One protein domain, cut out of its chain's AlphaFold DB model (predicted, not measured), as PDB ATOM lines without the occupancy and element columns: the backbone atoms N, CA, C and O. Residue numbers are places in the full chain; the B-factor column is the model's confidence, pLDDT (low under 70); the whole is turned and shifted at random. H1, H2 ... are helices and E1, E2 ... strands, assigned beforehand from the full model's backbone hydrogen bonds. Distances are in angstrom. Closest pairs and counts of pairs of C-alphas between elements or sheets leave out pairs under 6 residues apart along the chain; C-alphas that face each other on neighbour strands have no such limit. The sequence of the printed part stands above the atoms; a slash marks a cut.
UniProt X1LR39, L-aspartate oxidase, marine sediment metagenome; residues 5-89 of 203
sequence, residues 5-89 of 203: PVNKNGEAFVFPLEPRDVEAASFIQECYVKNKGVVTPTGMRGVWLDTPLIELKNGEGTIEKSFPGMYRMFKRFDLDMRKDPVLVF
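What this domain is: This is residues 5 to 89 of the 203 residues of the protein "L-aspartate oxidase" of marine sediment metagenome (UniProt X1LR39). A short two-stranded sheet, E1 and E2, forms the middle of the model, with the longest helix, H1, at one end and three short helices, H2, H3 and H4, following one another at the other end. Before E1 the chain folds back on itself, and residues 38 to 39 pair antiparallel with residues 45 to 46 of E1. The 85 printed residues hold the order H1, E1, H2, H3, H4, E2; the sheet, E1 - E2, is antiparallel, and the class is mixed helices and strands, with 42 residues, under half, in named elements. The whole is compact, with a radius of gyration of the C-alphas of 13.6 A and spans of 37 by 30 by 21 A.

Where its parts are: Residues 5 to 19 hold no named element. H1, residues 20 to 32, begins at C-alpha 20 (166.121, 136.784, 126.556) and is 18.0 A long. E1, residues 45 to 50, is 16.3 A long. H2 is residues 52 to 58, H3 residues 62 to 66 and H4 residues 68 to 75. E2, residues 86 to 88, ends at C-alpha 88 (174.417, 147.721, 125.049).

How they stand to each other: E1 and E2 are antiparallel neighbours at 136 degrees, with N 49 and O 86 2.8 A apart and N 88 and O 47 2.9 A apart, both within hydrogen-bond range. The closest C-alphas of H1 and E1 are those of Cys 31 and Arg 45, 6.1 A apart. H1 and E2 are apart. H2 and H3 touch only at the corner, closest at the C-alphas of Glu 55 and Thr 62, 5.7 A. H3 and H4 are close but not clearly touching, closest at the C-alphas of Glu 64 and Tyr 71, 6.2 A. In H1, H2, H3 and H4 every O i to N i+4 pair is within hydrogen-bond range.

The domain as a whole: The two farthest C-alphas, of Val 33 and Lys 65, are 37.6 A apart. The printed part has no cut. The link from H1 to E1, 12 residues, is long. No printed residue is under 70 in pLDDT.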
ATOM      1  N   PRO A   5     165.214 148.990 123.652       95.88
ATOM      2  CA  PRO A   5     166.307 148.839 122.712       95.88
ATOM      3  C   PRO A   5     165.922 149.429 121.351       95.88
ATOM      4  O   PRO A   5     164.897 149.072 120.764       95.88
ATOM      5  N   VAL A   6     166.769 150.316 120.839       97.06
ATOM      6  CA  VAL A   6     166.632 150.950 119.529       97.06
ATOM      7  C   VAL A   6     167.936 150.843 118.747       97.06
ATOM      8  O   VAL A   6     169.033 150.762 119.306       97.06
ATOM      9  N   ASN A   7     167.830 150.785 117.427       97.75
ATOM     10  CA  ASN A   7     168.995 150.686 116.556       97.75
ATOM     11  C   ASN A   7     169.689 152.057 116.385       97.75
ATOM     12  O   ASN A   7     169.299 153.051 116.999       97.75
ATOM     13  N   LYS A   8     170.722 152.141 115.536       97.19
ATOM     14  CA  LYS A   8     171.482 153.389 115.319       97.19
ATOM     15  C   LYS A   8     170.641 154.561 114.781       97.19
ATOM     16  O   LYS A   8     171.083 155.698 114.878       97.19
ATOM     17  N   ASN A   9     169.463 154.277 114.220       97.00
ATOM     18  CA  ASN A   9     168.522 155.265 113.690       97.00
ATOM     19  C   ASN A   9     167.433 155.650 114.713       97.00
ATOM     20  O   ASN A   9     166.557 156.443 114.385       97.00
ATOM     21  N   GLY A  10     167.444 155.070 115.919       95.56
ATOM     22  CA  GLY A  10     166.387 155.267 116.918       95.56
ATOM     23  C   GLY A  10     165.126 154.429 116.676       95.56
ATOM     24  O   GLY A  10     164.102 154.673 117.305       95.56
ATOM     25  N   GLU A  11     165.173 153.431 115.787       96.56
ATOM     26  CA  GLU A  11     164.026 152.560 115.509       96.56
ATOM     27  C   GLU A  11     164.012 151.377 116.488       96.56
ATOM     28  O   GLU A  11     165.025 150.688 116.655       96.56
ATOM     29  N   ALA A  12     162.857 151.097 117.098       95.81
ATOM     30  CA  ALA A  12     162.651 149.856 117.837       95.81
ATOM     31  C   ALA A  12     162.658 148.662 116.866       95.81
ATOM     32  O   ALA A  12     162.047 148.714 115.799       95.81
ATOM     33  N   PHE A  13     163.344 147.581 117.235       96.12
ATOM     34  CA  PHE A  13     163.552 146.422 116.352       96.12
ATOM     35  C   PHE A  13     163.223 145.074 117.011       96.12
ATOM     36  O   PHE A  13     163.314 144.034 116.360       96.12
ATOM     37  N   VAL A  14     162.842 145.085 118.288       95.25
ATOM     38  CA  VAL A  14     162.401 143.916 119.053       95.25
ATOM     39  C   VAL A  14     161.213 144.317 119.921       95.25
ATOM     40  O   VAL A  14     161.148 145.449 120.415       95.25
ATOM     41  N   PHE A  15     160.246 143.414 120.076       91.50
ATOM     42  CA  PHE A  15     159.081 143.686 120.907       91.50
ATOM     43  C   PHE A  15     159.470 143.752 122.390       91.50
ATOM     44  O   PHE A  15     160.343 143.011 122.850       91.50
ATOM     45  N   PRO A  16     158.826 144.632 123.176       85.44
ATOM     46  CA  PRO A  16     158.996 144.614 124.619       85.44
ATOM     47  C   PRO A  16     158.588 143.255 125.198       85.44
ATOM     48  O   PRO A  16     157.570 142.701 124.794       85.44
ATOM     49  N   LEU A  17     159.325 142.788 126.211       85.00
ATOM     50  CA  LEU A  17     159.045 141.550 126.958       85.00
ATOM     51  C   LEU A  17     159.275 140.244 126.179       85.00
ATOM     52  O   LEU A  17     158.830 139.188 126.630       85.00
ATOM     53  N   GLU A  18     160.000 140.293 125.061       90.38
ATOM     54  CA  GLU A  18     160.486 139.079 124.406       90.38
ATOM     55  C   GLU A  18     161.404 138.261 125.338       90.38
ATOM     56  O   GLU A  18     162.104 138.824 126.191       90.38
ATOM     57  N   PRO A  19     161.440 136.925 125.189       87.81
ATOM     58  CA  PRO A  19     162.401 136.083 125.885       87.81
ATOM     59  C   PRO A  19     163.848 136.511 125.610       87.81
ATOM     60  O   PRO A  19     164.197 136.980 124.527       87.81
ATOM     61  N   ARG A  20     164.726 136.310 126.598       85.56
ATOM     62  CA  ARG A  20     166.121 136.784 126.556       85.56
ATOM     63  C   ARG A  20     166.915 136.257 125.355       85.56
ATOM     64  O   ARG A  20     167.799 136.945 124.858       85.56
ATOM     65  N   ASP A  21     166.648 135.032 124.922       88.19
ATOM     66  CA  ASP A  21     167.265 134.420 123.745       88.19
ATOM     67  C   ASP A  21     166.818 135.101 122.446       88.19
ATOM     68  O   ASP A  21     167.661 135.400 121.600       88.19
ATOM     69  N   VAL A  22     165.529 135.430 122.325       92.88
ATOM     70  CA  VAL A  22     164.983 136.207 121.200       92.88
ATOM     71  C   VAL A  22     165.544 137.628 121.197       92.88
ATOM     72  O   VAL A  22     165.983 138.118 120.153       92.88
ATOM     73  N   GLU A  23     165.596 138.282 122.358       93.19
ATOM     74  CA  GLU A  23     166.158 139.627 122.503       93.19
ATOM     75  C   GLU A  23     167.646 139.652 122.120       93.19
ATOM     76  O   GLU A  23     168.058 140.427 121.253       93.19
ATOM     77  N   ALA A  24     168.452 138.742 122.675       93.88
ATOM     78  CA  ALA A  24     169.873 138.645 122.357       93.88
ATOM     79  C   ALA A  24     170.119 138.333 120.872       93.88
ATOM     80  O   ALA A  24     170.969 138.966 120.241       93.88
ATOM     81  N   ALA A  25     169.357 137.401 120.289       95.62
ATOM     82  CA  ALA A  25     169.444 137.091 118.866       95.62
ATOM     83  C   ALA A  25     169.087 138.309 118.003       95.62
ATOM     84  O   ALA A  25     169.782 138.594 117.027       95.62
ATOM     85  N   SER A  26     168.062 139.067 118.395       97.12
ATOM     86  CA  SER A  26     167.646 140.287 117.697       97.12
ATOM     87  C   SER A  26     168.753 141.341 117.705       97.12
ATOM     88  O   SER A  26     169.038 141.924 116.662       97.12
ATOM     89  N   PHE A  27     169.452 141.538 118.829       97.31
ATOM     90  CA  PHE A  27     170.573 142.487 118.918       97.31
ATOM     91  C   PHE A  27     171.729 142.066 118.000       97.31
ATOM     92  O   PHE A  27     172.299 142.897 117.288       97.31
ATOM     93  N   ILE A  28     172.061 140.769 117.987       97.12
ATOM     94  CA  ILE A  28     173.109 140.209 117.124       97.12
ATOM     95  C   ILE A  28     172.741 140.406 115.649       97.12
ATOM     96  O   ILE A  28     173.569 140.887 114.876       97.12
ATOM     97  N   GLN A  29     171.507 140.090 115.254       97.62
ATOM     98  CA  GLN A  29     171.040 140.279 113.879       97.62
ATOM     99  C   GLN A  29     171.043 141.754 113.467       97.62
ATOM    100  O   GLN A  29     171.521 142.087 112.380       97.62
ATOM    101  N   GLU A  30     170.562 142.649 114.331       97.94
ATOM    102  CA  GLU A  30     170.536 144.089 114.064       97.94
ATOM    103  C   GLU A  30     171.959 144.636 113.845       97.94
ATOM    104  O   GLU A  30     172.209 145.412 112.916       97.94
ATOM    105  N   CYS A  31     172.924 144.164 114.641       97.50
ATOM    106  CA  CYS A  31     174.324 144.573 114.558       97.50
ATOM    107  C   CYS A  31     175.083 143.960 113.376       97.50
ATOM    108  O   CYS A  31     175.793 144.687 112.681       97.50
ATOM    109  N   TYR A  32     174.982 142.646 113.158       96.75
ATOM    110  CA  TYR A  32     175.875 141.902 112.257       96.75
ATOM    111  C   TYR A  32     175.245 141.522 110.917       96.75
ATOM    112  O   TYR A  32     175.973 141.371 109.944       96.75
ATOM    113  N   VAL A  33     173.917 141.397 110.844       97.25
ATOM    114  CA  VAL A  33     173.221 140.989 109.612       97.25
ATOM    115  C   VAL A  33     172.634 142.202 108.903       97.25
ATOM    116  O   VAL A  33     172.871 142.410 107.719       97.25
ATOM    117  N   LYS A  34     171.906 143.050 109.635       97.50
ATOM    118  CA  LYS A  34     171.234 144.227 109.062       97.50
ATOM    119  C   LYS A  34     172.113 145.475 109.018       97.50
ATOM    120  O   LYS A  34     171.732 146.468 108.406       97.50
ATOM    121  N   ASN A  35     173.269 145.450 109.687       96.88
ATOM    122  CA  ASN A  35     174.194 146.584 109.794       96.88
ATOM    123  C   ASN A  35     173.523 147.878 110.320       96.88
ATOM    124  O   ASN A  35     173.879 149.001 109.938       96.88
ATOM    125  N   LYS A  36     172.529 147.709 111.198       98.06
ATOM    126  CA  LYS A  36     171.770 148.779 111.857       98.06
ATOM    127  C   LYS A  36     172.212 149.018 113.308       98.06
ATOM    128  O   LYS A  36     171.723 149.946 113.943       98.06
ATOM    129  N   GLY A  37     173.174 148.248 113.814       97.19
ATOM    130  CA  GLY A  37     173.859 148.540 115.075       97.19
ATOM    131  C   GLY A  37     174.790 149.758 115.001       97.19
ATOM    132  O   GLY A  37     175.185 150.213 113.926       97.19
ATOM    133  N   VAL A  38     175.154 150.266 116.169       97.50
ATOM    134  CA  VAL A  38     176.168 151.301 116.388       97.50
ATOM    135  C   VAL A  38     177.543 150.646 116.377       97.50
ATOM    136  O   VAL A  38     177.714 149.580 116.968       97.50
ATOM    137  N   VAL A  39     178.521 151.277 115.728       97.06
ATOM    138  CA  VAL A  39     179.920 150.829 115.721       97.06
ATOM    139  C   VAL A  39     180.750 151.827 116.518       97.06
ATOM    140  O   VAL A  39     180.731 153.020 116.225       97.06
ATOM    141  N   THR A  40     181.461 151.354 117.536       94.25
ATOM    142  CA  THR A  40     182.359 152.188 118.341       94.25
ATOM    143  C   THR A  40     183.669 152.459 117.588       94.25
ATOM    144  O   THR A  40     184.022 151.705 116.678       94.25
ATOM    145  N   PRO A  41     184.471 153.462 117.997       95.31
ATOM    146  CA  PRO A  41     185.808 153.681 117.432       95.31
ATOM    147  C   PRO A  41     186.749 152.469 117.547       95.31
ATOM    148  O   PRO A  41     187.669 152.321 116.752       95.31
ATOM    149  N   THR A  42     186.506 151.580 118.515       93.81
ATOM    150  CA  THR A  42     187.248 150.321 118.699       93.81
ATOM    151  C   THR A  42     186.752 149.181 117.803       93.81
ATOM    152  O   THR A  42     187.271 148.071 117.883       93.81
ATOM    153  N   GLY A  43     185.740 149.423 116.964       93.38
ATOM    154  CA  GLY A  43     185.133 148.427 116.081       93.38
ATOM    155  C   GLY A  43     184.103 147.517 116.759       93.38
ATOM    156  O   GLY A  43     183.552 146.633 116.101       93.38
ATOM    157  N   MET A  44     183.809 147.722 118.047       93.56
ATOM    158  CA  MET A  44     182.756 146.975 118.741       93.56
ATOM    159  C   MET A  44     181.379 147.400 118.234       93.56
ATOM    160  O   MET A  44     181.188 148.535 117.798       93.56
ATOM    161  N   ARG A  45     180.407 146.488 118.302       96.31
ATOM    162  CA  ARG A  45     179.034 146.734 117.854       96.31
ATOM    163  C   ARG A  45     178.052 146.663 119.013       96.31
ATOM    164  O   ARG A  45     178.238 145.861 119.922       96.31
ATOM    165  N   GLY A  46     177.010 147.480 118.951       97.38
ATOM    166  CA  GLY A  46     175.951 147.518 119.952       97.38
ATOM    167  C   GLY A  46     174.666 148.135 119.422       97.38
ATOM    168  O   GLY A  46     174.589 148.579 118.277       97.38
ATOM    169  N   VAL A  47     173.656 148.180 120.277       97.88
ATOM    170  CA  VAL A  47     172.408 148.920 120.064       97.88
ATOM    171  C   VAL A  47     172.231 149.913 121.206       97.88
ATOM    172  O   VAL A  47     172.861 149.777 122.258       97.88
ATOM    173  N   TRP A  48     171.392 150.919 121.011       97.62
ATOM    174  CA  TRP A  48     171.065 151.856 122.073       97.62
ATOM    175  C   TRP A  48     169.981 151.266 122.966       97.62
ATOM    176  O   TRP A  48     169.000 150.715 122.480       97.62
ATOM    177  N   LEU A  49     170.135 151.412 124.272       96.50
ATOM    178  CA  LEU A  49     169.068 151.263 125.243       96.50
ATOM    179  C   LEU A  49     168.582 152.668 125.604       96.50
ATOM    180  O   LEU A  49     169.309 153.430 126.243       96.50
ATOM    181  N   ASP A  50     167.369 153.010 125.179       96.25
ATOM    182  CA  ASP A  50     166.737 154.308 125.417       96.25
ATOM    183  C   ASP A  50     166.293 154.426 126.882       96.25
ATOM    184  O   ASP A  50     165.143 154.169 127.251       96.25
ATOM    185  N   THR A  51     167.257 154.738 127.747       95.25
ATOM    186  CA  THR A  51     167.036 155.028 129.162       95.25
ATOM    187  C   THR A  51     166.377 156.389 129.418       95.25
ATOM    188  O   THR A  51     165.551 156.425 130.335       95.25
ATOM    189  N   PRO A  52     166.607 157.466 128.630       95.25
ATOM    190  CA  PRO A  52     165.867 158.728 128.772       95.25
ATOM    191  C   PRO A  52     164.340 158.573 128.716       95.25
ATOM    192  O   PRO A  52     163.616 159.274 129.426       95.25
ATOM    193  N   LEU A  53     163.830 157.590 127.963       94.62
ATOM    194  CA  LEU A  53     162.405 157.239 127.939       94.62
ATOM    195  C   LEU A  53     161.805 156.971 129.332       94.62
ATOM    196  O   LEU A  53     160.605 157.169 129.543       94.62
ATOM    197  N   ILE A  54     162.614 156.512 130.294       95.00
ATOM    198  CA  ILE A  54     162.175 156.280 131.674       95.00
ATOM    199  C   ILE A  54     161.822 157.606 132.354       95.00
ATOM    200  O   ILE A  54     160.764 157.682 132.977       95.00
ATOM    201  N   GLU A  55     162.656 158.635 132.218       94.44
ATOM    202  CA  GLU A  55     162.380 159.970 132.766       94.44
ATOM    203  C   GLU A  55     161.148 160.576 132.085       94.44
ATOM    204  O   GLU A  55     160.207 160.993 132.758       94.44
ATOM    205  N   LEU A  56     161.081 160.507 130.748       93.44
ATOM    206  CA  LEU A  56     159.956 161.042 129.972       93.44
ATOM    207  C   LEU A  56     158.602 160.437 130.371       93.44
ATOM    208  O   LEU A  56     157.598 161.143 130.416       93.44
ATOM    209  N   LYS A  57     158.555 159.129 130.651       94.31
ATOM    210  CA  LYS A  57     157.300 158.433 130.982       94.31
ATOM    211  C   LYS A  57     156.905 158.517 132.452       94.31
ATOM    212  O   LYS A  57     155.725 158.362 132.751       94.31
ATOM    213  N   ASN A  58     157.868 158.663 133.359       94.94
ATOM    214  CA  ASN A  58     157.627 158.496 134.798       94.94
ATOM    215  C   ASN A  58     157.939 159.761 135.621       94.94
ATOM    216  O   ASN A  58     157.667 159.774 136.819       94.94
ATOM    217  N   GLY A  59     158.442 160.822 134.984       94.50
ATOM    218  CA  GLY A  59     158.789 162.095 135.612       94.50
ATOM    219  C   GLY A  59     160.267 162.196 135.987       94.50
ATOM    220  O   GLY A  59     160.940 161.180 136.178       94.50
ATOM    221  N   GLU A  60     160.740 163.438 136.107       94.12
ATOM    222  CA  GLU A  60     162.133 163.776 136.411       94.12
ATOM    223  C   GLU A  60     162.597 163.186 137.757       94.12
ATOM    224  O   GLU A  60     161.895 163.244 138.768       94.12
ATOM    225  N   GLY A  61     163.803 162.616 137.768       93.81
ATOM    226  CA  GLY A  61     164.416 161.983 138.936       93.81
ATOM    227  C   GLY A  61     164.031 160.511 139.112       93.81
ATOM    228  O   GLY A  61     164.451 159.875 140.086       93.81
ATOM    229  N   THR A  62     163.269 159.927 138.178       95.88
ATOM    230  CA  THR A  62     162.864 158.517 138.277       95.88
ATOM    231  C   THR A  62     164.070 157.583 138.248       95.88
ATOM    232  O   THR A  62     164.116 156.629 139.029       95.88
ATOM    233  N   ILE A  63     165.056 157.825 137.380       95.25
ATOM    234  CA  ILE A  63     166.239 156.963 137.277       95.25
ATOM    235  C   ILE A  63     167.088 157.058 138.544       95.25
ATOM    236  O   ILE A  63     167.561 156.037 139.039       95.25
ATOM    237  N   GLU A  64     167.249 158.255 139.109       94.81
ATOM    238  CA  GLU A  64     168.025 158.453 140.338       94.81
ATOM    239  C   GLU A  64     167.384 157.731 141.529       94.81
ATOM    240  O   GLU A  64     168.090 157.139 142.347       94.81
ATOM    241  N   LYS A  65     166.046 157.720 141.592       95.56
ATOM    242  CA  LYS A  65     165.282 157.037 142.639       95.56
ATOM    243  C   LYS A  65     165.257 155.516 142.462       95.56
ATOM    244  O   LYS A  65     165.482 154.788 143.426       95.56
ATOM    245  N   SER A  66     164.970 155.032 141.254       95.38
ATOM    246  CA  SER A  66     164.725 153.606 140.985       95.38
ATOM    247  C   SER A  66     165.994 152.820 140.648       95.38
ATOM    248  O   SER A  66     166.078 151.631 140.948       95.38
ATOM    249  N   PHE A  67     167.003 153.468 140.057       94.69
ATOM    250  CA  PHE A  67     168.256 152.844 139.616       94.69
ATOM    251  C   PHE A  67     169.512 153.598 140.107       94.69
ATOM    252  O   PHE A  67     170.444 153.828 139.326       94.69
ATOM    253  N   PRO A  68     169.621 153.936 141.409       95.81
ATOM    254  CA  PRO A  68     170.710 154.767 141.933       95.81
ATOM    255  C   PRO A  68     172.103 154.159 141.713       95.81
ATOM    256  O   PRO A  68     173.087 154.880 141.559       95.81
ATOM    257  N   GLY A  69     172.207 152.826 141.703       95.81
ATOM    258  CA  GLY A  69     173.460 152.121 141.429       95.81
ATOM    259  C   GLY A  69     173.950 152.333 139.996       95.81
ATOM    260  O   GLY A  69     175.111 152.687 139.802       95.81
ATOM    261  N   MET A  70     173.054 152.180 139.016       94.38
ATOM    262  CA  MET A  70     173.376 152.375 137.599       94.38
ATOM    263  C   MET A  70     173.687 153.839 137.308       94.38
ATOM    264  O   MET A  70     174.712 154.127 136.698       94.38
ATOM    265  N   TYR A  71     172.887 154.767 137.841       94.94
ATOM    266  CA  TYR A  71     173.148 156.196 137.690       94.94
ATOM    267  C   TYR A  71     174.543 156.583 138.202       94.94
ATOM    268  O   TYR A  71     175.319 157.213 137.487       94.94
ATOM    269  N   ARG A  72     174.922 156.131 139.408       95.88
ATOM    270  CA  ARG A  72     176.276 156.365 139.942       95.88
ATOM    271  C   ARG A  72     177.369 155.706 139.105       95.88
ATOM    272  O   ARG A  72     178.464 156.253 139.036       95.88
ATOM    273  N   MET A  73     177.109 154.538 138.520       95.56
ATOM    274  CA  MET A  73     178.070 153.841 137.666       95.56
ATOM    275  C   MET A  73     178.373 154.653 136.402       95.56
ATOM    276  O   MET A  73     179.542 154.905 136.138       95.56
ATOM    277  N   PHE A  74     177.350 155.105 135.672       94.88
ATOM    278  CA  PHE A  74     177.528 155.899 134.449       94.88
ATOM    279  C   PHE A  74     178.098 157.290 134.728       94.88
ATOM    280  O   PHE A  74     179.019 157.724 134.038       94.88
ATOM    281  N   LYS A  75     177.655 157.941 135.810       94.38
ATOM    282  CA  LYS A  75     178.145 159.267 136.206       94.38
ATOM    283  C   LYS A  75     179.652 159.309 136.486       94.38
ATOM    284  O   LYS A  75     180.267 160.348 136.303       94.38
ATOM    285  N   ARG A  76     180.267 158.192 136.904       95.88
ATOM    286  CA  ARG A  76     181.734 158.088 137.082       95.88
ATOM    287  C   ARG A  76     182.521 158.202 135.775       95.88
ATOM    288  O   ARG A  76     183.726 158.409 135.832       95.88
ATOM    289  N   PHE A  77     181.852 158.026 134.640       94.75
ATOM    290  CA  PHE A  77     182.413 158.158 133.299       94.75
ATOM    291  C   PHE A  77     181.857 159.391 132.574       94.75
ATOM    292  O   PHE A  77     181.872 159.423 131.349       94.75
ATOM    293  N   ASP A  78     181.316 160.363 133.318       95.06
ATOM    294  CA  ASP A  78     180.697 161.584 132.784       95.06
ATOM    295  C   ASP A  78     179.533 161.326 131.808       95.06
ATOM    296  O   ASP A  78     179.215 162.154 130.958       95.06
ATOM    297  N   LEU A  79     178.858 160.178 131.958       93.75
ATOM    298  CA  LEU A  79     177.670 159.809 131.187       93.75
ATOM    299  C   LEU A  79     176.401 160.028 132.017       93.75
ATOM    300  O   LEU A  79     176.277 159.504 133.130       93.75
ATOM    301  N   ASP A  80     175.431 160.758 131.462       95.31
ATOM    302  CA  ASP A  80     174.124 160.979 132.085       95.31
ATOM    303  C   ASP A  80     173.042 160.141 131.394       95.31
ATOM    304  O   ASP A  80     172.406 160.571 130.436       95.31
ATOM    305  N   MET A  81     172.779 158.947 131.934       94.50
ATOM    306  CA  MET A  81     171.780 158.010 131.392       94.50
ATOM    307  C   MET A  81     170.324 158.529 131.418       94.50
ATOM    308  O   MET A  81     169.418 157.847 130.937       94.50
ATOM    309  N   ARG A  82     170.074 159.707 132.008       95.06
ATOM    310  CA  ARG A  82     168.781 160.412 131.940       95.06
ATOM    311  C   ARG A  82     168.604 161.184 130.638       95.06
ATOM    312  O   ARG A  82     167.476 161.467 130.255       95.06
ATOM    313  N   LYS A  83     169.714 161.555 129.998       94.56
ATOM    314  CA  LYS A  83     169.756 162.399 128.798       94.56
ATOM    315  C   LYS A  83     170.228 161.615 127.587       94.56
ATOM    316  O   LYS A  83     169.652 161.757 126.514       94.56
ATOM    317  N   ASP A  84     171.216 160.754 127.794       94.00
ATOM    318  CA  ASP A  84     171.852 159.988 126.737       94.00
ATOM    319  C   ASP A  84     171.467 158.504 126.836       94.00
ATOM    320  O   ASP A  84     171.465 157.935 127.935       94.00
ATOM    321  N   PRO A  85     171.142 157.845 125.709       95.25
ATOM    322  CA  PRO A  85     170.921 156.408 125.692       95.25
ATOM    323  C   PRO A  85     172.220 155.645 125.975       95.25
ATOM    324  O   PRO A  85     173.327 156.088 125.665       95.25
ATOM    325  N   VAL A  86     172.086 154.440 126.526       95.50
ATOM    326  CA  VAL A  86     173.227 153.597 126.898       95.50
ATOM    327  C   VAL A  86     173.521 152.590 125.793       95.50
ATOM    328  O   VAL A  86     172.626 151.879 125.347       95.50
ATOM    329  N   LEU A  87     174.780 152.474 125.371       95.69
ATOM    330  CA  LEU A  87     175.182 151.444 124.413       95.69
ATOM    331  C   LEU A  87     175.214 150.065 125.089       95.69
ATOM    332  O   LEU A  87     175.911 149.876 126.086       95.69
ATOM    333  N   VAL A  88     174.501 149.090 124.523       95.75
ATOM    334  CA  VAL A  88     174.417 147.721 125.049       95.75
ATOM    335  C   VAL A  88     174.639 146.677 123.958       95.75
ATOM    336  O   VAL A  88     174.338 146.888 122.782       95.75
ATOM    337  N   PHE A  89     175.154 145.516 124.353       96.19
ATOM    338  CA  PHE A  89     175.273 144.344 123.491       96.19
ATOM    339  C   PHE A  89     175.201 143.062 124.341       96.19
ATOM    340  O   PHE A  89     175.658 143.087 125.491       96.19
TER     341      PHE A  89